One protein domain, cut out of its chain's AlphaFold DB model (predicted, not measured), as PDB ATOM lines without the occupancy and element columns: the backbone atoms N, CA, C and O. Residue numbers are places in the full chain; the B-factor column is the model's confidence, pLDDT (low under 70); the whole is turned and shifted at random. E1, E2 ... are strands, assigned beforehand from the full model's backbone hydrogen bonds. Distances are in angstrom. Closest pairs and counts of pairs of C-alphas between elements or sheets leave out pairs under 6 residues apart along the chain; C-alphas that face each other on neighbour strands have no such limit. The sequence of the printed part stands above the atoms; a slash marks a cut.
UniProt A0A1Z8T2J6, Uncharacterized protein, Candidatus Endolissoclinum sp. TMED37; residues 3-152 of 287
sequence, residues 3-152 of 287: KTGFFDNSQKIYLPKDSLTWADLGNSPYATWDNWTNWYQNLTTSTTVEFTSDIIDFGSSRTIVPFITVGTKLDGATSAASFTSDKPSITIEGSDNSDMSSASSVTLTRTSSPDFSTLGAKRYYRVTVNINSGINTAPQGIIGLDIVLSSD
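This is residues 3 to 152 of the 287 residues of an uncharacterized protein of Candidatus Endolissoclinum sp. TMED37 (UniProt A0A1Z8T2J6). The domain is a sandwich, two sheets face to face: a strongly twisted sheet of five strands, E3, E4, E6, E7 and E8, is partly covered on one face by a long two-stranded ribbon, E5 and E9. The small hairpin of E1 and E2 packs on E9 toward one end, E4 lies at the opposite end, and residues 20 to 38 stick out as a free loop. The printed part has 150 residues with no named helix and nine named strands, E1 to E9 in chain order; the neighbour strands are antiparallel, and the class is all strand, though named strands hold only 62 residues. It is only just compact, close to loose, with a radius of gyration of the C-alphas of 17.6 A and spans of 52 by 37 by 24 A.

The larger sheet is branched at E8, residues 122 to 132. E3, residues 48 to 52, and E4, residues 56 to 62, lie on one side of E8, and E6, residues 89 to 95, on the other side. N 51 and O 129 of E3 and E8 are 2.8 A apart, N 56 and O 125 of E4 and E8 2.8 A, and N 91 and O 128 of E6 and E8 2.8 A, within hydrogen-bond range. E7, residues 104 to 108, is an edge strand and forms a hairpin with E6, with N 92 and O 106 at 2.9 A. The other sheet of the sandwich pairs E5, residues 65 to 74, with E9, residues 140 to 150, with N 67 and O 148 at 2.8 A. The parts of the two sheets that face each other are 10.5 A centre to centre, their strands at 28 degrees. E9 bends by 59 degrees at residue 143. E1, residues 6 to 8, and E2, residues 13 to 15, form a hairpin, with N 8 and O 13 at 2.8 A. The closest C-alphas of E2 and E9 are those of Ile 13 and Ile 143, 4.5 A apart. E1 and E9 are near each other, while E4 and E9 are apart.

E8 runs 29.4 A from C-alpha 122 at (177.878, 151.660, 120.388) to C-alpha 132 at (198.248, 154.578, 99.381). E5 measures 29.0 A, E9 28.8 A and E6 19.9 A. E1 begins at C-alpha 6, (193.240, 168.368, 99.262), and E9 ends at C-alpha 150, (173.964, 146.757, 109.378).

The C-alphas farthest apart, those of Asp 34 and Asp 152, are 53.9 A apart. The printed part has no cut. The links E2 to E3, E5 to E6 and E7 to E8 are long. The mean pLDDT of the printed part is 79.2, and 37 residues are under 70, among them residues 17 to 45.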
ATOM      1  N   LYS A   3     192.125 164.205 105.936       62.41
ATOM      2  CA  LYS A   3     193.106 164.711 106.913       62.41
ATOM      3  C   LYS A   3     194.488 164.914 106.294       62.41
ATOM      4  O   LYS A   3     195.220 165.811 106.700       62.41
ATOM      5  N   THR A   4     194.828 164.103 105.294       66.62
ATOM      6  CA  THR A   4     196.104 164.150 104.572       66.62
ATOM      7  C   THR A   4     195.836 164.278 103.071       66.62
ATOM      8  O   THR A   4     195.849 163.306 102.326       66.62
ATOM      9  N   GLY A   5     195.508 165.489 102.615       71.56
ATOM     10  CA  GLY A   5     195.225 165.740 101.202       71.56
ATOM     11  C   GLY A   5     194.449 167.027 100.944       71.56
ATOM     12  O   GLY A   5     194.141 167.776 101.871       71.56
ATOM     13  N   PHE A   6     194.118 167.273  99.680       75.25
ATOM     14  CA  PHE A   6     193.240 168.368  99.262       75.25
ATOM     15  C   PHE A   6     192.138 167.848  98.338       75.25
ATOM     16  O   PHE A   6     192.270 166.787  97.730       75.25
ATOM     17  N   PHE A   7     191.036 168.591  98.247       81.12
ATOM     18  CA  PHE A   7     189.952 168.280  97.322       81.12
ATOM     19  C   PHE A   7     190.149 169.037  96.007       81.12
ATOM     20  O   PHE A   7     190.048 170.264  95.986       81.12
ATOM     21  N   ASP A   8     190.393 168.322  94.912       80.00
ATOM     22  CA  ASP A   8     190.347 168.900  93.571       80.00
ATOM     23  C   ASP A   8     188.885 169.014  93.122       80.00
ATOM     24  O   ASP A   8     188.217 168.035  92.773       80.00
ATOM     25  N   ASN A   9     188.380 170.247  93.117       76.81
ATOM     26  CA  ASN A   9     187.003 170.544  92.750       76.81
ATOM     27  C   ASN A   9     186.690 170.286  91.263       76.81
ATOM     28  O   ASN A   9     185.520 170.075  90.935       76.81
ATOM     29  N   SER A  10     187.694 170.309  90.379       78.25
ATOM     30  CA  SER A  10     187.511 170.090  88.939       78.25
ATOM     31  C   SER A  10     187.226 168.623  88.619       78.25
ATOM     32  O   SER A  10     186.376 168.318  87.783       78.25
ATOM     33  N   GLN A  11     187.869 167.716  89.352       80.31
ATOM     34  CA  GLN A  11     187.754 166.273  89.160       80.31
ATOM     35  C   GLN A  11     186.915 165.566  90.232       80.31
ATOM     36  O   GLN A  11     186.589 164.389  90.060       80.31
ATOM     37  N   LYS A  12     186.551 166.276  91.310       84.62
ATOM     38  CA  LYS A  12     185.806 165.771  92.477       84.62
ATOM     39  C   LYS A  12     186.525 164.620  93.183       84.62
ATOM     40  O   LYS A  12     185.935 163.580  93.459       84.62
ATOM     41  N   ILE A  13     187.808 164.819  93.466       84.25
ATOM     42  CA  ILE A  13     188.705 163.804  94.026       84.25
ATOM     43  C   ILE A  13     189.539 164.384  95.172       84.25
ATOM     44  O   ILE A  13     190.010 165.517  95.101       84.25
ATOM     45  N   TYR A  14     189.722 163.605  96.234       86.06
ATOM     46  CA  TYR A  14     190.684 163.876  97.296       86.06
ATOM     47  C   TYR A  14     192.033 163.264  96.934       86.06
ATOM     48  O   TYR A  14     192.145 162.041  96.840       86.06
ATOM     49  N   LEU A  15     193.039 164.113  96.745       82.69
ATOM     50  CA  LEU A  15     194.391 163.734  96.337       82.69
ATOM     51  C   LEU A  15     195.396 163.924  97.475       82.69
ATOM     52  O   LEU A  15     195.167 164.754  98.364       82.69
ATOM     53  N   PRO A  16     196.507 163.167  97.461       74.88
ATOM     54  CA  PRO A  16     197.561 163.317  98.453       74.88
ATOM     55  C   PRO A  16     198.266 164.666  98.338       74.88
ATOM     56  O   PRO A  16     198.208 165.350  97.317       74.88
ATOM     57  N   LYS A  17     199.010 165.006  99.389       66.31
ATOM     58  CA  LYS A  17     199.908 166.155  99.413       66.31
ATOM     59  C   LYS A  17     201.353 165.670  99.529       66.31
ATOM     60  O   LYS A  17     201.672 164.956 100.471       66.31
ATOM     61  N   ASP A  18     202.199 166.060  98.574       53.75
ATOM     62  CA  ASP A  18     203.619 165.675  98.500       53.75
ATOM     63  C   ASP A  18     204.457 166.380  99.589       53.75
ATOM     64  O   ASP A  18     205.180 165.741 100.349       53.75
ATOM     65  N   SER A  19     204.311 167.699  99.736       52.47
ATOM     66  CA  SER A  19     205.035 168.487 100.740       52.47
ATOM     67  C   SER A  19     204.362 169.851 100.969       52.47
ATOM     68  O   SER A  19     203.820 170.461 100.045       52.47
ATOM     69  N   LEU A  20     204.333 170.325 102.221       47.59
ATOM     70  CA  LEU A  20     203.869 171.678 102.565       47.59
ATOM     71  C   LEU A  20     204.880 172.731 102.070       47.59
ATOM     72  O   LEU A  20     206.078 172.593 102.313       47.59
ATOM     73  N   THR A  21     204.404 173.817 101.451       47.25
ATOM     74  CA  THR A  21     205.209 175.027 101.172       47.25
ATOM     75  C   THR A  21     204.537 176.265 101.784       47.25
ATOM     76  O   THR A  21     203.595 176.144 102.565       47.25
ATOM     77  N   TRP A  22     205.035 177.469 101.484       42.31
ATOM     78  CA  TRP A  22     204.821 178.738 102.208       42.31
ATOM     79  C   TRP A  22     203.359 179.249 102.348       42.31
ATOM     80  O   TRP A  22     203.142 180.335 102.867       42.31
ATOM     81  N   ALA A  23     202.346 178.464 101.972       43.09
ATOM     82  CA  ALA A  23     200.916 178.769 102.093       43.09
ATOM     83  C   ALA A  23     200.052 177.576 102.572       43.09
ATOM     84  O   ALA A  23     198.842 177.564 102.402       43.09
ATOM     85  N   ASP A  24     200.656 176.608 103.259       50.75
ATOM     86  CA  ASP A  24     200.121 176.191 104.569       50.75
ATOM     87  C   ASP A  24     200.440 177.233 105.665       50.75
ATOM     88  O   ASP A  24     200.030 177.114 106.816       50.75
ATOM     89  N   LEU A  25     201.225 178.245 105.277       45.94
ATOM     90  CA  LEU A  25     201.994 179.190 106.083       45.94
ATOM     91  C   LEU A  25     201.442 180.626 106.057       45.94
ATOM     92  O   LEU A  25     201.962 181.501 106.741       45.94
ATOM     93  N   GLY A  26     200.336 180.866 105.361       42.25
ATOM     94  CA  GLY A  26     199.363 181.859 105.791       42.25
ATOM     95  C   GLY A  26     198.098 181.073 106.065       42.25
ATOM     96  O   GLY A  26     197.616 180.431 105.137       42.25
ATOM     97  N   ASN A  27     197.565 181.054 107.294       50.75
ATOM     98  CA  ASN A  27     196.180 180.611 107.495       50.75
ATOM     99  C   ASN A  27     195.355 181.233 106.364       50.75
ATOM    100  O   ASN A  27     195.413 182.445 106.191       50.75
ATOM    101  N   SER A  28     194.704 180.407 105.552       50.25
ATOM    102  CA  SER A  28     193.891 180.835 104.416       50.25
ATOM    103  C   SER A  28     192.737 181.710 104.909       50.25
ATOM    104  O   SER A  28     191.880 181.227 105.656       50.25
ATOM    105  N   PRO A  29     192.764 183.020 104.604       45.84
ATOM    106  CA  PRO A  29     191.606 183.644 103.964       45.84
ATOM    107  C   PRO A  29     191.907 184.686 102.853       45.84
ATOM    108  O   PRO A  29     191.062 185.545 102.617       45.84
ATOM    109  N   TYR A  30     193.036 184.659 102.124       40.09
ATOM    110  CA  TYR A  30     193.311 185.651 101.055       40.09
ATOM    111  C   TYR A  30     194.176 185.109  99.899       40.09
ATOM    112  O   TYR A  30     195.121 184.387 100.171       40.09
ATOM    113  N   ALA A  31     193.857 185.519  98.655       38.84
ATOM    114  CA  ALA A  31     194.759 186.007  97.580       38.84
ATOM    115  C   ALA A  31     196.123 185.314  97.309       38.84
ATOM    116  O   ALA A  31     196.858 184.994  98.228       38.84
ATOM    117  N   THR A  32     196.692 185.182  96.104       48.31
ATOM    118  CA  THR A  32     196.376 185.254  94.649       48.31
ATOM    119  C   THR A  32     197.654 184.715  93.968       48.31
ATOM    120  O   THR A  32     198.736 184.901  94.515       48.31
ATOM    121  N   TRP A  33     197.727 184.158  92.764       47.16
ATOM    122  CA  TRP A  33     196.820 183.392  91.902       47.16
ATOM    123  C   TRP A  33     197.736 182.634  90.901       47.16
ATOM    124  O   TRP A  33     197.600 181.431  90.746       47.16
ATOM    125  N   ASP A  34     198.767 183.249  90.315       41.41
ATOM    126  CA  ASP A  34     199.336 182.759  89.036       41.41
ATOM    127  C   ASP A  34     200.468 181.695  89.027       41.41
ATOM    128  O   ASP A  34     200.914 181.327  87.946       41.41
ATOM    129  N   ASN A  35     200.943 181.138  90.153       40.66
ATOM    130  CA  ASN A  35     202.177 180.307  90.157       40.66
ATOM    131  C   ASN A  35     202.030 178.813  90.513       40.66
ATOM    132  O   ASN A  35     203.035 178.132  90.716       40.66
ATOM    133  N   TRP A  36     200.819 178.268  90.601       45.53
ATOM    134  CA  TRP A  36     200.606 176.941  91.199       45.53
ATOM    135  C   TRP A  36     200.069 175.891  90.226       45.53
ATOM    136  O   TRP A  36     199.068 175.229  90.478       45.53
ATOM    137  N   THR A  37     200.764 175.702  89.110       41.59
ATOM    138  CA  THR A  37     200.396 174.703  88.098       41.59
ATOM    139  C   THR A  37     200.687 173.249  88.490       41.59
ATOM    140  O   THR A  37     200.183 172.361  87.814       41.59
ATOM    141  N   ASN A  38     201.421 172.957  89.576       46.94
ATOM    142  CA  ASN A  38     201.933 171.602  89.840       46.94
ATOM    143  C   ASN A  38     201.828 171.176  91.326       46.94
ATOM    144  O   ASN A  38     202.831 171.159  92.033       46.94
ATOM    145  N   TRP A  39     200.639 170.820  91.829       52.94
ATOM    146  CA  TRP A  39     200.415 170.456  93.253       52.94
ATOM    147  C   TRP A  39     200.767 169.014  93.665       52.94
ATOM    148  O   TRP A  39     200.589 168.645  94.822       52.94
ATOM    149  N   TYR A  40     201.300 168.202  92.757       58.31
ATOM    150  CA  TYR A  40     201.745 166.822  93.029       58.31
ATOM    151  C   TYR A  40     202.643 166.284  91.903       58.31
ATOM    152  O   TYR A  40     202.860 165.075  91.797       58.31
ATOM    153  N   GLN A  41     203.145 167.161  91.017       49.53
ATOM    154  CA  GLN A  41     204.061 166.708  89.979       49.53
ATOM    155  C   GLN A  41     205.364 166.308  90.660       49.53
ATOM    156  O   GLN A  41     206.120 167.165  91.108       49.53
ATOM    157  N   ASN A  42     205.632 165.007  90.666       55.56
ATOM    158  CA  ASN A  42     206.846 164.379  91.173       55.56
ATOM    159  C   ASN A  42     206.821 163.805  92.587       55.56
ATOM    160  O   ASN A  42     207.853 163.830  93.249       55.56
ATOM    161  N   LEU A  43     205.720 163.124  92.951       60.47
ATOM    162  CA  LEU A  43     205.689 162.176  94.078       60.47
ATOM    163  C   LEU A  43     206.762 161.086  93.903       60.47
ATOM    164  O   LEU A  43     206.542 160.059  93.257       60.47
ATOM    165  N   THR A  44     207.948 161.327  94.461       62.09
ATOM    166  CA  THR A  44     209.088 160.392  94.433       62.09
ATOM    167  C   THR A  44     208.893 159.215  95.389       62.09
ATOM    168  O   THR A  44     209.472 158.147  95.185       62.09
ATOM    169  N   THR A  45     208.036 159.384  96.395       67.31
ATOM    170  CA  THR A  45     207.573 158.345  97.313       67.31
ATOM    171  C   THR A  45     206.055 158.349  97.368       67.31
ATOM    172  O   THR A  45     205.405 159.370  97.140       67.31
ATOM    173  N   SER A  46     205.476 157.180  97.640       71.00
ATOM    174  CA  SER A  46     204.035 157.118  97.818       71.00
ATOM    175  C   SER A  46     203.625 157.803  99.117       71.00
ATOM    176  O   SER A  46     204.310 157.685 100.136       71.00
ATOM    177  N   THR A  47     202.491 158.490  99.075       78.12
ATOM    178  CA  THR A  47     201.894 159.178 100.218       78.12
ATOM    179  C   THR A  47     200.514 158.595 100.514       78.12
ATOM    180  O   THR A  47     199.944 157.849  99.717       78.12
ATOM    181  N   THR A  48     199.984 158.886 101.700       82.69
ATOM    182  CA  THR A  48     198.688 158.356 102.138       82.69
ATOM    183  C   THR A  48     197.619 159.432 102.039       82.69
ATOM    184  O   THR A  48     197.787 160.524 102.588       82.69
ATOM    185  N   VAL A  49     196.495 159.108 101.400       84.81
ATOM    186  CA  VAL A  49     195.265 159.900 101.501       84.81
ATOM    187  C   VAL A  49     194.390 159.290 102.580       84.81
ATOM    188  O   VAL A  49     193.918 158.160 102.442       84.81
ATOM    189  N   GLU A  50     194.165 160.050 103.646       88.25
ATOM    190  CA  GLU A  50     193.236 159.699 104.712       88.25
ATOM    191  C   GLU A  50     191.922 160.451 104.522       88.25
ATOM    192  O   GLU A  50     191.910 161.684 104.476       88.25
ATOM    193  N   PHE A  51     190.811 159.722 104.496       88.25
ATOM    194  CA  PHE A  51     189.470 160.274 104.611       88.25
ATOM    195  C   PHE A  51     188.798 159.743 105.871       88.25
ATOM    196  O   PHE A  51     188.630 158.539 106.033       88.25
ATOM    197  N   THR A  52     188.369 160.648 106.746       90.88
ATOM    198  CA  THR A  52     187.524 160.312 107.897       90.88
ATOM    199  C   THR A  52     186.088 160.736 107.603       90.88
ATOM    200  O   THR A  52     185.862 161.878 107.193       90.88
ATOM    201  N   SER A  53     185.120 159.841 107.788       91.12
ATOM    202  CA  SER A  53     183.698 160.163 107.678       91.12
ATOM    203  C   SER A  53     183.270 161.150 108.763       91.12
ATOM    204  O   SER A  53     183.949 161.326 109.778       91.12
ATOM    205  N   ASP A  54     182.104 161.755 108.579       91.50
ATOM    206  CA  ASP A  54     181.416 162.371 109.707       91.50
ATOM    207  C   ASP A  54     180.958 161.288 110.698       91.50
ATOM    208  O   ASP A  54     181.005 160.083 110.410       91.50
ATOM    209  N   ILE A  55     180.555 161.722 111.889       94.19
ATOM    210  CA  ILE A  55     180.042 160.826 112.924       94.19
ATOM    211  C   ILE A  55     178.623 160.407 112.544       94.19
ATOM    212  O   ILE A  55     177.745 161.243 112.338       94.19
ATOM    213  N   ILE A  56     178.407 159.100 112.473       93.44
ATOM    214  CA  ILE A  56     177.126 158.470 112.175       93.44
ATOM    215  C   ILE A  56     176.447 158.147 113.511       93.44
ATOM    216  O   ILE A  56     176.967 157.343 114.282       93.44
ATOM    217  N   ASP A  57     175.299 158.766 113.795       93.50
ATOM    218  CA  ASP A  57     174.465 158.434 114.961       93.50
ATOM    219  C   ASP A  57     173.439 157.357 114.583       93.50
ATOM    220  O   ASP A  57     172.578 157.574 113.732       93.50
ATOM    221  N   PHE A  58     173.513 156.198 115.235       87.81
ATOM    222  CA  PHE A  58     172.589 155.081 115.029       87.81
ATOM    223  C   PHE A  58     171.309 155.184 115.884       87.81
ATOM    224  O   PHE A  58     170.462 154.288 115.883       87.81
ATOM    225  N   GLY A  59     171.177 156.247 116.683       89.75
ATOM    226  CA  GLY A  59     170.041 156.535 117.563       89.75
ATOM    227  C   GLY A  59     169.952 155.648 118.812       89.75
ATOM    228  O   GLY A  59     169.286 156.010 119.780       89.75
ATOM    229  N   SER A  60     170.634 154.501 118.828       92.81
ATOM    230  CA  SER A  60     170.695 153.564 119.954       92.81
ATOM    231  C   SER A  60     171.996 152.766 119.928       92.81
ATOM    232  O   SER A  60     172.550 152.541 118.853       92.81
ATOM    233  N   SER A  61     172.466 152.316 121.095       94.12
ATOM    234  CA  SER A  61     173.641 151.446 121.172       94.12
ATOM    235  C   SER A  61     173.321 150.070 120.597       94.12
ATOM    236  O   SER A  61     172.438 149.376 121.104       94.12
ATOM    237  N   ARG A  62     174.025 149.671 119.539       91.44
ATOM    238  CA  ARG A  62     173.842 148.371 118.876       91.44
ATOM    239  C   ARG A  62     175.167 147.848 118.376       91.44
ATOM    240  O   ARG A  62     176.020 148.636 118.013       91.44
ATOM    241  N   THR A  63     175.353 146.536 118.341       90.81
ATOM    242  CA  THR A  63     176.503 145.963 117.635       90.81
ATOM    243  C   THR A  63     176.186 145.975 116.146       90.81
ATOM    244  O   THR A  63     175.123 145.502 115.739       90.81
ATOM    245  N   ILE A  64     177.092 146.527 115.347       90.19
ATOM    246  CA  ILE A  64     176.928 146.647 113.899       90.19
ATOM    247  C   ILE A  64     178.101 146.004 113.176       90.19
ATOM    248  O   ILE A  64     179.179 145.817 113.741       90.19
ATOM    249  N   VAL A  65     177.883 145.708 111.903       91.19
ATOM    250  CA  VAL A  65     178.939 145.411 110.946       91.19
ATOM    251  C   VAL A  65     178.863 146.426 109.800       91.19
ATOM    252  O   VAL A  65     177.773 146.685 109.281       91.19
ATOM    253  N   PRO A  66     179.984 147.060 109.426       91.31
ATOM    254  CA  PRO A  66     180.014 147.989 108.311       91.31
ATOM    255  C   PRO A  66     180.243 147.252 106.988       91.31
ATOM    256  O   PRO A  66     181.092 146.368 106.888       91.31
ATOM    257  N   PHE A  67     179.542 147.695 105.952       92.69
ATOM    258  CA  PHE A  67     179.861 147.445 104.554       92.69
ATOM    259  C   PHE A  67     180.286 148.767 103.933       92.69
ATOM    260  O   PHE A  67     179.610 149.782 104.102       92.69
ATOM    261  N   ILE A  68     181.442 148.778 103.277       93.44
ATOM    262  CA  ILE A  68     182.069 150.017 102.819       93.44
ATOM    263  C   ILE A  68     182.502 149.842 101.375       93.44
ATOM    264  O   ILE A  68     183.351 149.000 101.086       93.44
ATOM    265  N   THR A  69     181.972 150.681 100.490       93.31
ATOM    266  CA  THR A  69     182.481 150.813  99.125       93.31
ATOM    267  C   THR A  69     183.393 152.028  99.060       93.31
ATOM    268  O   THR A  69     182.973 153.152  99.351       93.31
ATOM    269  N   VAL A  70     184.654 151.808  98.685       91.38
ATOM    270  CA  VAL A  70     185.646 152.878  98.557       91.38
ATOM    271  C   VAL A  70     185.709 153.302  97.097       91.38
ATOM    272  O   VAL A  70     186.273 152.610  96.251       91.38
ATOM    273  N   GLY A  71     185.140 154.465  96.791       91.81
ATOM    274  CA  GLY A  71     185.266 155.069  95.476       91.81
ATOM    275  C   GLY A  71     186.654 155.671  95.312       91.81
ATOM    276  O   GLY A  71     187.003 156.632  96.005       91.81
ATOM    277  N   THR A  72     187.430 155.163  94.358       91.12
ATOM    278  CA  THR A  72     188.743 155.715  94.013       91.12
ATOM    279  C   THR A  72     188.890 155.976  92.532       91.12
ATOM    280  O   THR A  72     188.169 155.436  91.691       91.12
ATOM    281  N   LYS A  73     189.845 156.841  92.208       89.69
ATOM    282  CA  LYS A  73     190.127 157.267  90.846       89.69
ATOM    283  C   LYS A  73     191.586 157.708  90.749       89.69
ATOM    284  O   LYS A  73     192.147 158.167  91.739       89.69
ATOM    285  N   LEU A  74     192.202 157.535  89.582       87.50
ATOM    286  CA  LEU A  74     193.500 158.148  89.296       87.50
ATOM    287  C   LEU A  74     193.279 159.601  88.877       87.50
ATOM    288  O   LEU A  74     192.332 159.894  88.141       87.50
ATOM    289  N   ASP A  75     194.143 160.499  89.321       82.31
ATOM    290  CA  ASP A  75     194.132 161.884  88.863       82.31
ATOM    291  C   ASP A  75     194.127 161.979  87.320       82.31
ATOM    292  O   ASP A  75     194.815 161.237  86.618       82.31
ATOM    293  N   GLY A  76     193.267 162.845  86.786       81.00
ATOM    294  CA  GLY A  76     193.058 163.051  85.352       81.00
ATOM    295  C   GLY A  76     192.298 161.932  84.626       81.00
ATOM    296  O   GLY A  76     191.913 162.113  83.471       81.00
ATOM    297  N   ALA A  77     192.030 160.787  85.265       85.69
ATOM    298  CA  ALA A  77     191.292 159.692  84.635       85.69
ATOM    299  C   ALA A  77     189.781 159.983  84.553       85.69
ATOM    300  O   ALA A  77     189.288 161.010  85.016       85.69
ATOM    301  N   THR A  78     188.998 159.064  83.991       84.19
ATOM    302  CA  THR A  78     187.522 159.048  84.102       84.19
ATOM    303  C   THR A  78     186.999 157.743  84.699       84.19
ATOM    304  O   THR A  78     185.892 157.716  85.229       84.19
ATOM    305  N   SER A  79     187.804 156.682  84.667       85.19
ATOM    306  CA  SER A  79     187.503 155.371  85.237       85.19
ATOM    307  C   SER A  79     187.904 155.272  86.708       85.19
ATOM    308  O   SER A  79     188.848 155.929  87.150       85.19
ATOM    309  N   ALA A  80     187.225 154.391  87.446       84.31
ATOM    310  CA  ALA A  80     187.619 154.035  88.804       84.31
ATOM    311  C   ALA A  80     189.031 153.425  88.832       84.31
ATOM    312  O   ALA A  80     189.430 152.718  87.902       84.31
ATOM    313  N   ALA A  81     189.779 153.703  89.899       84.38
ATOM    314  CA  ALA A  81     191.052 153.040  90.155       84.38
ATOM    315  C   ALA A  81     190.813 151.684  90.833       84.38
ATOM    316  O   ALA A  81     189.813 151.481  91.519       84.38
ATOM    317  N   SER A  82     191.740 150.745  90.650       80.62
ATOM    318  CA  SER A  82     191.721 149.459  91.344       80.62
ATOM    319  C   SER A  82     192.957 149.325  92.222       80.62
ATOM    320  O   SER A  82     194.072 149.665  91.835       80.62
ATOM    321  N   PHE A  83     192.765 148.797  93.426       79.44
ATOM    322  CA  PHE A  83     193.875 148.519  94.325       79.44
ATOM    323  C   PHE A  83     194.518 147.190  93.921       79.44
ATOM    324  O   PHE A  83     194.018 146.130  94.283       79.44
ATOM    325  N   THR A  84     195.585 147.186  93.130       69.69
ATOM    326  CA  THR A  84     196.160 145.926  92.617       69.69
ATOM    327  C   THR A  84     197.014 145.190  93.652       69.69
ATOM    328  O   THR A  84     196.937 143.966  93.746       69.69
ATOM    329  N   SER A  85     197.775 145.917  94.473       69.50
ATOM    330  CA  SER A  85     198.670 145.345  95.492       69.50
ATOM    331  C   SER A  85     198.492 145.969  96.876       69.50
ATOM    332  O   SER A  85     198.460 145.231  97.861       69.50
ATOM    333  N   ASP A  86     198.318 147.290  96.949       81.44
ATOM    334  CA  ASP A  86     198.160 148.022  98.206       81.44
ATOM    335  C   ASP A  86     196.695 148.403  98.429       81.44
ATOM    336  O   ASP A  86     196.130 149.217  97.701       81.44
ATOM    337  N   LYS A  87     196.047 147.731  99.380       84.19
ATOM    338  CA  LYS A  87     194.621 147.899  99.676       84.19
ATOM    339  C   LYS A  87     194.407 149.029 100.677       84.19
ATOM    340  O   LYS A  87     195.309 149.302 101.466       84.19
ATOM    341  N   PRO A  88     193.205 149.630 100.721       89.56
ATOM    342  CA  PRO A  88     192.884 150.559 101.790       89.56
ATOM    343  C   PRO A  88     193.064 149.898 103.160       89.56
ATOM    344  O   PRO A  88     192.749 148.723 103.345       89.56
ATOM    345  N   SER A  89     193.524 150.677 104.132       91.25
ATOM    346  CA  SER A  89     193.336 150.370 105.547       91.25
ATOM    347  C   SER A  89     192.072 151.078 106.015       91.25
ATOM    348  O   SER A  89     191.910 152.277 105.781       91.25
ATOM    349  N   ILE A  90     191.164 150.341 106.650       92.31
ATOM    350  CA  ILE A  90     189.889 150.880 107.125       92.31
ATOM    351  C   ILE A  90     189.859 150.753 108.638       92.31
ATOM    352  O   ILE A  90     189.958 149.655 109.168       92.31
ATOM    353  N   THR A  91     189.702 151.863 109.343       93.12
ATOM    354  CA  THR A  91     189.485 151.868 110.790       93.12
ATOM    355  C   THR A  91     188.043 152.242 111.072       93.12
ATOM    356  O   THR A  91     187.566 153.268 110.595       93.12
ATOM    357  N   ILE A  92     187.353 151.406 111.842       92.81
ATOM    358  CA  ILE A  92     186.009 151.686 112.339       92.81
ATOM    359  C   ILE A  92     186.111 151.975 113.826       92.81
ATOM    360  O   ILE A  92     186.633 151.164 114.587       92.81
ATOM    361  N   GLU A  93     185.613 153.138 114.219       94.56
ATOM    362  CA  GLU A  93     185.546 153.596 115.598       94.56
ATOM    363  C   GLU A  93     184.090 153.606 116.063       94.56
ATOM    364  O   GLU A  93     183.203 154.035 115.322       94.56
ATOM    365  N   GLY A  94     183.851 153.165 117.296       95.19
ATOM    366  CA  GLY A  94     182.539 153.148 117.936       95.19
ATOM    367  C   GLY A  94     182.600 153.808 119.310       95.19
ATOM    368  O   GLY A  94     183.494 153.515 120.099       95.19
ATOM    369  N   SER A  95     181.653 154.692 119.612       95.94
ATOM    370  CA  SER A  95     181.620 155.499 120.835       95.94
ATOM    371  C   SER A  95     180.210 155.581 121.426       95.94
ATOM    372  O   SER A  95     179.205 155.532 120.712       95.94
ATOM    373  N   ASP A  96     180.138 155.734 122.747       96.19
ATOM    374  CA  ASP A  96     178.898 156.057 123.461       96.19
ATOM    375  C   ASP A  96     178.668 157.577 123.521       96.19
ATOM    376  O   ASP A  96     177.535 158.029 123.682       96.19
ATOM    377  N   ASN A  97     179.726 158.367 123.303       95.75
ATOM    378  CA  ASN A  97     179.691 159.827 123.279       95.75
ATOM    379  C   ASN A  97     179.757 160.368 121.844       95.75
ATOM    380  O   ASN A  97     180.541 159.876 121.025       95.75
ATOM    381  N   SER A  98     178.987 161.422 121.561       94.25
ATOM    382  CA  SER A  98     178.871 162.041 120.230       94.25
ATOM    383  C   SER A  98     180.134 162.759 119.756       94.25
ATOM    384  O   SER A  98     180.222 163.127 118.593       94.25
ATOM    385  N   ASP A  99     181.094 163.000 120.643       94.25
ATOM    386  CA  ASP A  99     182.397 163.601 120.344       94.25
ATOM    387  C   ASP A  99     183.498 162.551 120.099       94.25
ATOM    388  O   ASP A  99     184.658 162.903 119.894       94.25
ATOM    389  N   MET A 100     183.141 161.260 120.109       95.00
ATOM    390  CA  MET A 100     184.060 160.119 120.006       95.00
ATOM    391  C   MET A 100     185.082 160.009 121.155       95.00
ATOM    392  O   MET A 100     186.072 159.294 121.022       95.00
ATOM    393  N   SER A 101     184.859 160.661 122.302       94.75
ATOM    394  CA  SER A 101     185.797 160.632 123.441       94.75
ATOM    395  C   SER A 101     185.951 159.258 124.108       94.75
ATOM    396  O   SER A 101     186.954 159.012 124.774       94.75
ATOM    397  N   SER A 102     184.988 158.348 123.920       94.00
ATOM    398  CA  SER A 102     185.008 156.982 124.463       94.00
ATOM    399  C   SER A 102     185.231 155.922 123.375       94.00
ATOM    400  O   SER A 102     184.727 154.801 123.500       94.00
ATOM    401  N   ALA A 103     185.871 156.295 122.264       93.50
ATOM    402  CA  ALA A 103     185.976 155.431 121.099       93.50
ATOM    403  C   ALA A 103     186.810 154.168 121.375       93.50
ATOM    404  O   ALA A 103     187.940 154.244 121.855       93.50
ATOM    405  N   SER A 104     186.263 153.011 121.011       94.12
ATOM    406  CA  SER A 104     187.020 151.790 120.714       94.12
ATOM    407  C   SER A 104     187.137 151.638 119.197       94.12
ATOM    408  O   SER A 104     186.318 152.191 118.459       94.12
ATOM    409  N   SER A 105     188.153 150.921 118.709       92.69
ATOM    410  CA  SER A 105     188.398 150.810 117.270       92.69
ATOM    411  C   SER A 105     188.783 149.408 116.810       92.69
ATOM    412  O   SER A 105     189.379 148.623 117.546       92.69
ATOM    413  N   VAL A 106     188.442 149.120 115.554       90.81
ATOM    414  CA  VAL A 106     188.877 147.938 114.806       90.81
ATOM    415  C   VAL A 106     189.509 148.417 113.503       90.81
ATOM    416  O   VAL A 106     188.852 149.085 112.701       90.81
ATOM    417  N   THR A 107     190.779 148.077 113.284       90.00
ATOM    418  CA  THR A 107     191.495 148.380 112.037       90.00
ATOM    419  C   THR A 107     191.576 147.141 111.158       90.00
ATOM    420  O   THR A 107     192.001 146.068 111.584       90.00
ATOM    421  N   LEU A 108     191.179 147.315 109.905       86.56
ATOM    422  CA  LEU A 108     191.048 146.287 108.891       86.56
ATOM    423  C   LEU A 108     192.164 146.417 107.870       86.56
ATOM    424  O   LEU A 108     192.379 147.478 107.284       86.56
ATOM    425  N   THR A 109     192.822 145.295 107.611       81.25
ATOM    426  CA  THR A 109     193.767 145.125 106.505       81.25
ATOM    427  C   THR A 109     193.269 144.023 105.571       81.25
ATOM    428  O   THR A 109     192.350 143.274 105.911       81.25
ATOM    429  N   ARG A 110     193.879 143.870 104.390       71.12
ATOM    430  CA  ARG A 110     193.456 142.877 103.379       71.12
ATOM    431  C   ARG A 110     193.299 141.450 103.921       71.12
ATOM    432  O   ARG A 110     192.445 140.709 103.454       71.12
ATOM    433  N   THR A 111     194.144 141.043 104.865       67.62
ATOM    434  CA  THR A 111     194.142 139.685 105.432       67.62
ATOM    435  C   THR A 111     193.240 139.545 106.656       67.62
ATOM    436  O   THR A 111     193.165 138.462 107.233       67.62
ATOM    437  N   SER A 112     192.586 140.625 107.090       68.94
ATOM    438  CA  SER A 112     191.755 140.604 108.289       68.94
ATOM    439  C   SER A 112     190.428 139.880 108.039       68.94
ATOM    440  O   SER A 112     189.735 140.124 107.053       68.94
ATOM    441  N   SER A 113     190.083 138.971 108.950       72.69
ATOM    442  CA  SER A 113     188.716 138.481 109.160       72.69
ATOM    443  C   SER A 113     188.234 139.093 110.472       72.69
ATOM    444  O   SER A 113     188.431 138.487 111.525       72.69
ATOM    445  N   PRO A 114     187.749 140.342 110.444       78.06
ATOM    446  CA  PRO A 114     187.530 141.108 111.660       78.06
ATOM    447  C   PRO A 114     186.413 140.562 112.539       78.06
ATOM    448  O   PRO A 114     185.312 140.248 112.076       78.06
ATOM    449  N   ASP A 115     186.726 140.538 113.831       82.44
ATOM    450  CA  ASP A 115     185.783 140.327 114.913       82.44
ATOM    451  C   ASP A 115     185.335 141.685 115.474       82.44
ATOM    452  O   ASP A 115     186.101 142.416 116.108       82.44
ATOM    453  N   PHE A 116     184.073 142.015 115.227       85.12
ATOM    454  CA  PHE A 116     183.426 143.241 115.678       85.12
ATOM    455  C   PHE A 116     182.825 143.121 117.079       85.12
ATOM    456  O   PHE A 116     182.349 144.122 117.617       85.12
ATOM    457  N   SER A 117     182.879 141.946 117.716       77.50
ATOM    458  CA  SER A 117     182.442 141.791 119.110       77.50
ATOM    459  C   SER A 117     183.224 142.708 120.059       77.50
ATOM    460  O   SER A 117     182.653 143.253 121.002       77.50
ATOM    461  N   THR A 118     184.500 142.958 119.750       79.25
ATOM    462  CA  THR A 118     185.398 143.843 120.509       79.25
ATOM    463  C   THR A 118     185.027 145.324 120.419       79.25
ATOM    464  O   THR A 118     185.242 146.071 121.374       79.25
ATOM    465  N   LEU A 119     184.430 145.758 119.302       86.94
ATOM    466  CA  LEU A 119     183.897 147.116 119.158       86.94
ATOM    467  C   LEU A 119     182.690 147.318 120.085       86.94
ATOM    468  O   LEU A 119     182.511 148.394 120.661       86.94
ATOM    469  N   GLY A 120     181.911 146.248 120.267       87.19
ATOM    470  CA  GLY A 120     180.735 146.200 121.121       87.19
ATOM    471  C   GLY A 120     179.552 146.993 120.566       87.19
ATOM    472  O   GLY A 120     179.565 147.505 119.444       87.19
ATOM    473  N   ALA A 121     178.502 147.086 121.380       92.19
ATOM    474  CA  ALA A 121     177.347 147.906 121.060       92.19
ATOM    475  C   ALA A 121     177.657 149.379 121.337       92.19
ATOM    476  O   ALA A 121     177.924 149.743 122.481       92.19
ATOM    477  N   LYS A 122     177.608 150.218 120.300       95.25
ATOM    478  CA  LYS A 122     177.878 151.660 120.388       95.25
ATOM    479  C   LYS A 122     176.791 152.433 119.657       95.25
ATOM    480  O   LYS A 122     176.044 151.862 118.864       95.25
ATOM    481  N   ARG A 123     176.643 153.719 119.981       95.00
ATOM    482  CA  ARG A 123     175.636 154.590 119.355       95.00
ATOM    483  C   ARG A 123     176.220 155.385 118.194       95.00
ATOM    484  O   ARG A 123     175.559 155.538 117.170       95.00
ATOM    485  N   TYR A 124     177.434 155.894 118.369       96.12
ATOM    486  CA  TYR A 124     178.105 156.747 117.399       96.12
ATOM    487  C   TYR A 124     179.230 155.983 116.721       96.12
ATOM    488  O   TYR A 124     180.020 155.322 117.395       96.12
ATOM    489  N   TYR A 125     179.316 156.106 115.402       95.31
ATOM    490  CA  TYR A 125     180.328 155.439 114.595       95.31
ATOM    491  C   TYR A 125     181.064 156.420 113.702       95.31
ATOM    492  O   TYR A 125     180.487 157.382 113.200       95.31
ATOM    493  N   ARG A 126     182.344 156.153 113.468       94.69
ATOM    494  CA  ARG A 126     183.171 156.902 112.524       94.69
ATOM    495  C   ARG A 126     184.057 155.939 111.755       94.69
ATOM    496  O   ARG A 126     184.565 154.974 112.320       94.69
ATOM    497  N   VAL A 127     184.223 156.194 110.464       93.81
ATOM    498  CA  VAL A 127     185.038 155.363 109.581       93.81
ATOM    499  C   VAL A 127     186.175 156.202 109.030       93.81
ATOM    500  O   VAL A 127     185.952 157.265 108.455       93.81
ATOM    501  N   THR A 128     187.390 155.690 109.155       93.56
ATOM    502  CA  THR A 128     188.591 156.288 108.581       93.56
ATOM    503  C   THR A 128     189.164 155.346 107.538       93.56
ATOM    504  O   THR A 128     189.497 154.205 107.844       93.56
ATOM    505  N   VAL A 129     189.287 155.822 106.303       92.56
ATOM    506  CA  VAL A 129     189.876 155.085 105.185       92.56
ATOM    507  C   VAL A 129     191.201 155.728 104.819       92.56
ATOM    508  O   VAL A 129     191.266 156.921 104.539       92.56
ATOM    509  N   ASN A 130     192.246 154.914 104.798       91.38
ATOM    510  CA  ASN A 130     193.587 155.286 104.383       91.38
ATOM    511  C   ASN A 130     193.921 154.552 103.088       91.38
ATOM    512  O   ASN A 130     193.905 153.321 103.070       91.38
ATOM    513  N   ILE A 131     194.235 155.286 102.020       89.75
ATOM    514  CA  ILE A 131     194.744 154.710 100.771       89.75
ATOM    515  C   ILE A 131     196.176 155.151 100.524       89.75
ATOM    516  O   ILE A 131     196.538 156.299 100.767       89.75
ATOM    517  N   ASN A 132     196.971 154.244  99.979       87.75
ATOM    518  CA  ASN A 132     198.248 154.578  99.381       87.75
ATOM    519  C   ASN A 132     197.989 155.184  97.992       87.75
ATOM    520  O   ASN A 132     197.338 154.561  97.152       87.75
ATOM    521  N   SER A 133     198.461 156.406  97.755       82.81
ATOM    522  CA  SER A 133     198.197 157.139  96.513       82.81
ATOM    523  C   SER A 133     199.047 156.679  95.326       82.81
ATOM    524  O   SER A 133     198.847 157.149  94.207       82.81
ATOM    525  N   GLY A 134     200.030 155.812  95.561       78.00
ATOM    526  CA  GLY A 134     201.057 155.444  94.593       78.00
ATOM    527  C   GLY A 134     202.078 156.555  94.314       78.00
ATOM    528  O   GLY A 134     201.999 157.669  94.839       78.00
ATOM    529  N   ILE A 135     203.055 156.218  93.465       70.88
ATOM    530  CA  ILE A 135     204.087 157.131  92.957       70.88
ATOM    531  C   ILE A 135     203.681 157.710  91.583       70.88
ATOM    532  O   ILE A 135     203.422 156.967  90.649       70.88
ATOM    533  N   ASN A 136     203.655 159.042  91.501       63.03
ATOM    534  CA  ASN A 136     203.694 159.979  90.358       63.03
ATOM    535  C   ASN A 136     202.880 159.824  89.026       63.03
ATOM    536  O   ASN A 136     202.484 158.759  88.573       63.03
ATOM    537  N   THR A 137     202.726 160.971  88.336       61.44
ATOM    538  CA  THR A 137     201.903 161.378  87.158       61.44
ATOM    539  C   THR A 137     200.389 161.335  87.307       61.44
ATOM    540  O   THR A 137     199.745 162.267  86.843       61.44
ATOM    541  N   ALA A 138     199.829 160.328  87.975       74.19
ATOM    542  CA  ALA A 138     198.387 160.241  88.209       74.19
ATOM    543  C   ALA A 138     198.105 159.576  89.568       74.19
ATOM    544  O   ALA A 138     197.758 158.393  89.605       74.19
ATOM    545  N   PRO A 139     198.322 160.281  90.697       81.62
ATOM    546  CA  PRO A 139     198.089 159.713  92.020       81.62
ATOM    547  C   PRO A 139     196.656 159.204  92.176       81.62
ATOM    548  O   PRO A 139     195.698 159.798  91.674       81.62
ATOM    549  N   GLN A 140     196.510 158.104  92.907       87.00
ATOM    550  CA  GLN A 140     195.207 157.591  93.288       87.00
ATOM    551  C   GLN A 140     194.626 158.437  94.421       87.00
ATOM    552  O   GLN A 140     195.271 158.669  95.445       87.00
ATOM    553  N   GLY A 141     193.381 158.858  94.239       88.19
ATOM    554  CA  GLY A 141     192.614 159.602  95.223       88.19
ATOM    555  C   GLY A 141     191.285 158.945  95.565       88.19
ATOM    556  O   GLY A 141     190.857 157.973  94.934       88.19
ATOM    557  N   ILE A 142     190.623 159.507  96.575       90.75
ATOM    558  CA  ILE A 142     189.300 159.082  97.046       90.75
ATOM    559  C   ILE A 142     188.253 160.012  96.435       90.75
ATOM    560  O   ILE A 142     188.329 161.224  96.606       90.75
ATOM    561  N   ILE A 143     187.259 159.463  95.740       90.50
ATOM    562  CA  ILE A 143     186.130 160.241  95.192       90.50
ATOM    563  C   ILE A 143     184.891 160.178  96.089       90.50
ATOM    564  O   ILE A 143     184.022 161.040  96.008       90.50
ATOM    565  N   GLY A 144     184.810 159.178  96.966       89.12
ATOM    566  CA  GLY A 144     183.714 159.040  97.913       89.12
ATOM    567  C   GLY A 144     183.793 157.745  98.704       89.12
ATOM    568  O   GLY A 144     184.499 156.811  98.323       89.12
ATOM    569  N   LEU A 145     183.047 157.705  99.803       91.69
ATOM    570  CA  LEU A 145     182.806 156.506 100.589       91.69
ATOM    571  C   LEU A 145     181.301 156.282 100.658       91.69
ATOM    572  O   LEU A 145     180.567 157.202 101.016       91.69
ATOM    573  N   ASP A 146     180.870 155.069 100.342       93.31
ATOM    574  CA  ASP A 146     179.526 154.606 100.666       93.31
ATOM    575  C   ASP A 146     179.627 153.661 101.862       93.31
ATOM    576  O   ASP A 146     180.387 152.690 101.821       93.31
ATOM    577  N   ILE A 147     178.933 153.995 102.949       92.88
ATOM    578  CA  ILE A 147     179.031 153.308 104.238       92.88
ATOM    579  C   ILE A 147     177.632 152.857 104.636       92.88
ATOM    580  O   ILE A 147     176.765 153.675 104.944       92.88
ATOM    581  N   VAL A 148     177.445 151.545 104.707       92.25
ATOM    582  CA  VAL A 148     176.218 150.916 105.190       92.25
ATOM    583  C   VAL A 148     176.533 150.197 106.493       92.25
ATOM    584  O   VAL A 148     177.311 149.250 106.513       92.25
ATOM    585  N   LEU A 149     175.933 150.641 107.594       89.69
ATOM    586  CA  LEU A 149     176.030 149.952 108.881       89.69
ATOM    587  C   LEU A 149     174.814 149.038 109.034       89.69
ATOM    588  O   LEU A 149     173.682 149.520 109.032       89.69
ATOM    589  N   SER A 150     175.037 147.732 109.170       91.06
ATOM    590  CA  SER A 150     173.964 146.757 109.378       91.06
ATOM    591  C   SER A 150     174.027 146.158 110.778       91.06
ATOM    592  O   SER A 150     175.104 145.893 111.312       91.06
ATOM    593  N   SER A 151     172.855 145.924 111.363       90.81
ATOM    594  CA  SER A 151     172.679 145.121 112.577       90.81
ATOM    595  C   SER A 151     171.992 143.783 112.286       90.81
ATOM    596  O   SER A 151     171.530 143.119 113.213       90.81
ATOM    597  N   ASP A 152     171.853 143.420 111.011       93.06
ATOM    598  CA  ASP A 152     171.151 142.208 110.614       93.06
ATOM    599  C   ASP A 152     171.984 140.988 110.986       93.06
ATOM    600  O   ASP A 152     173.187 140.913 110.725       93.06
TER     601      ASP A 152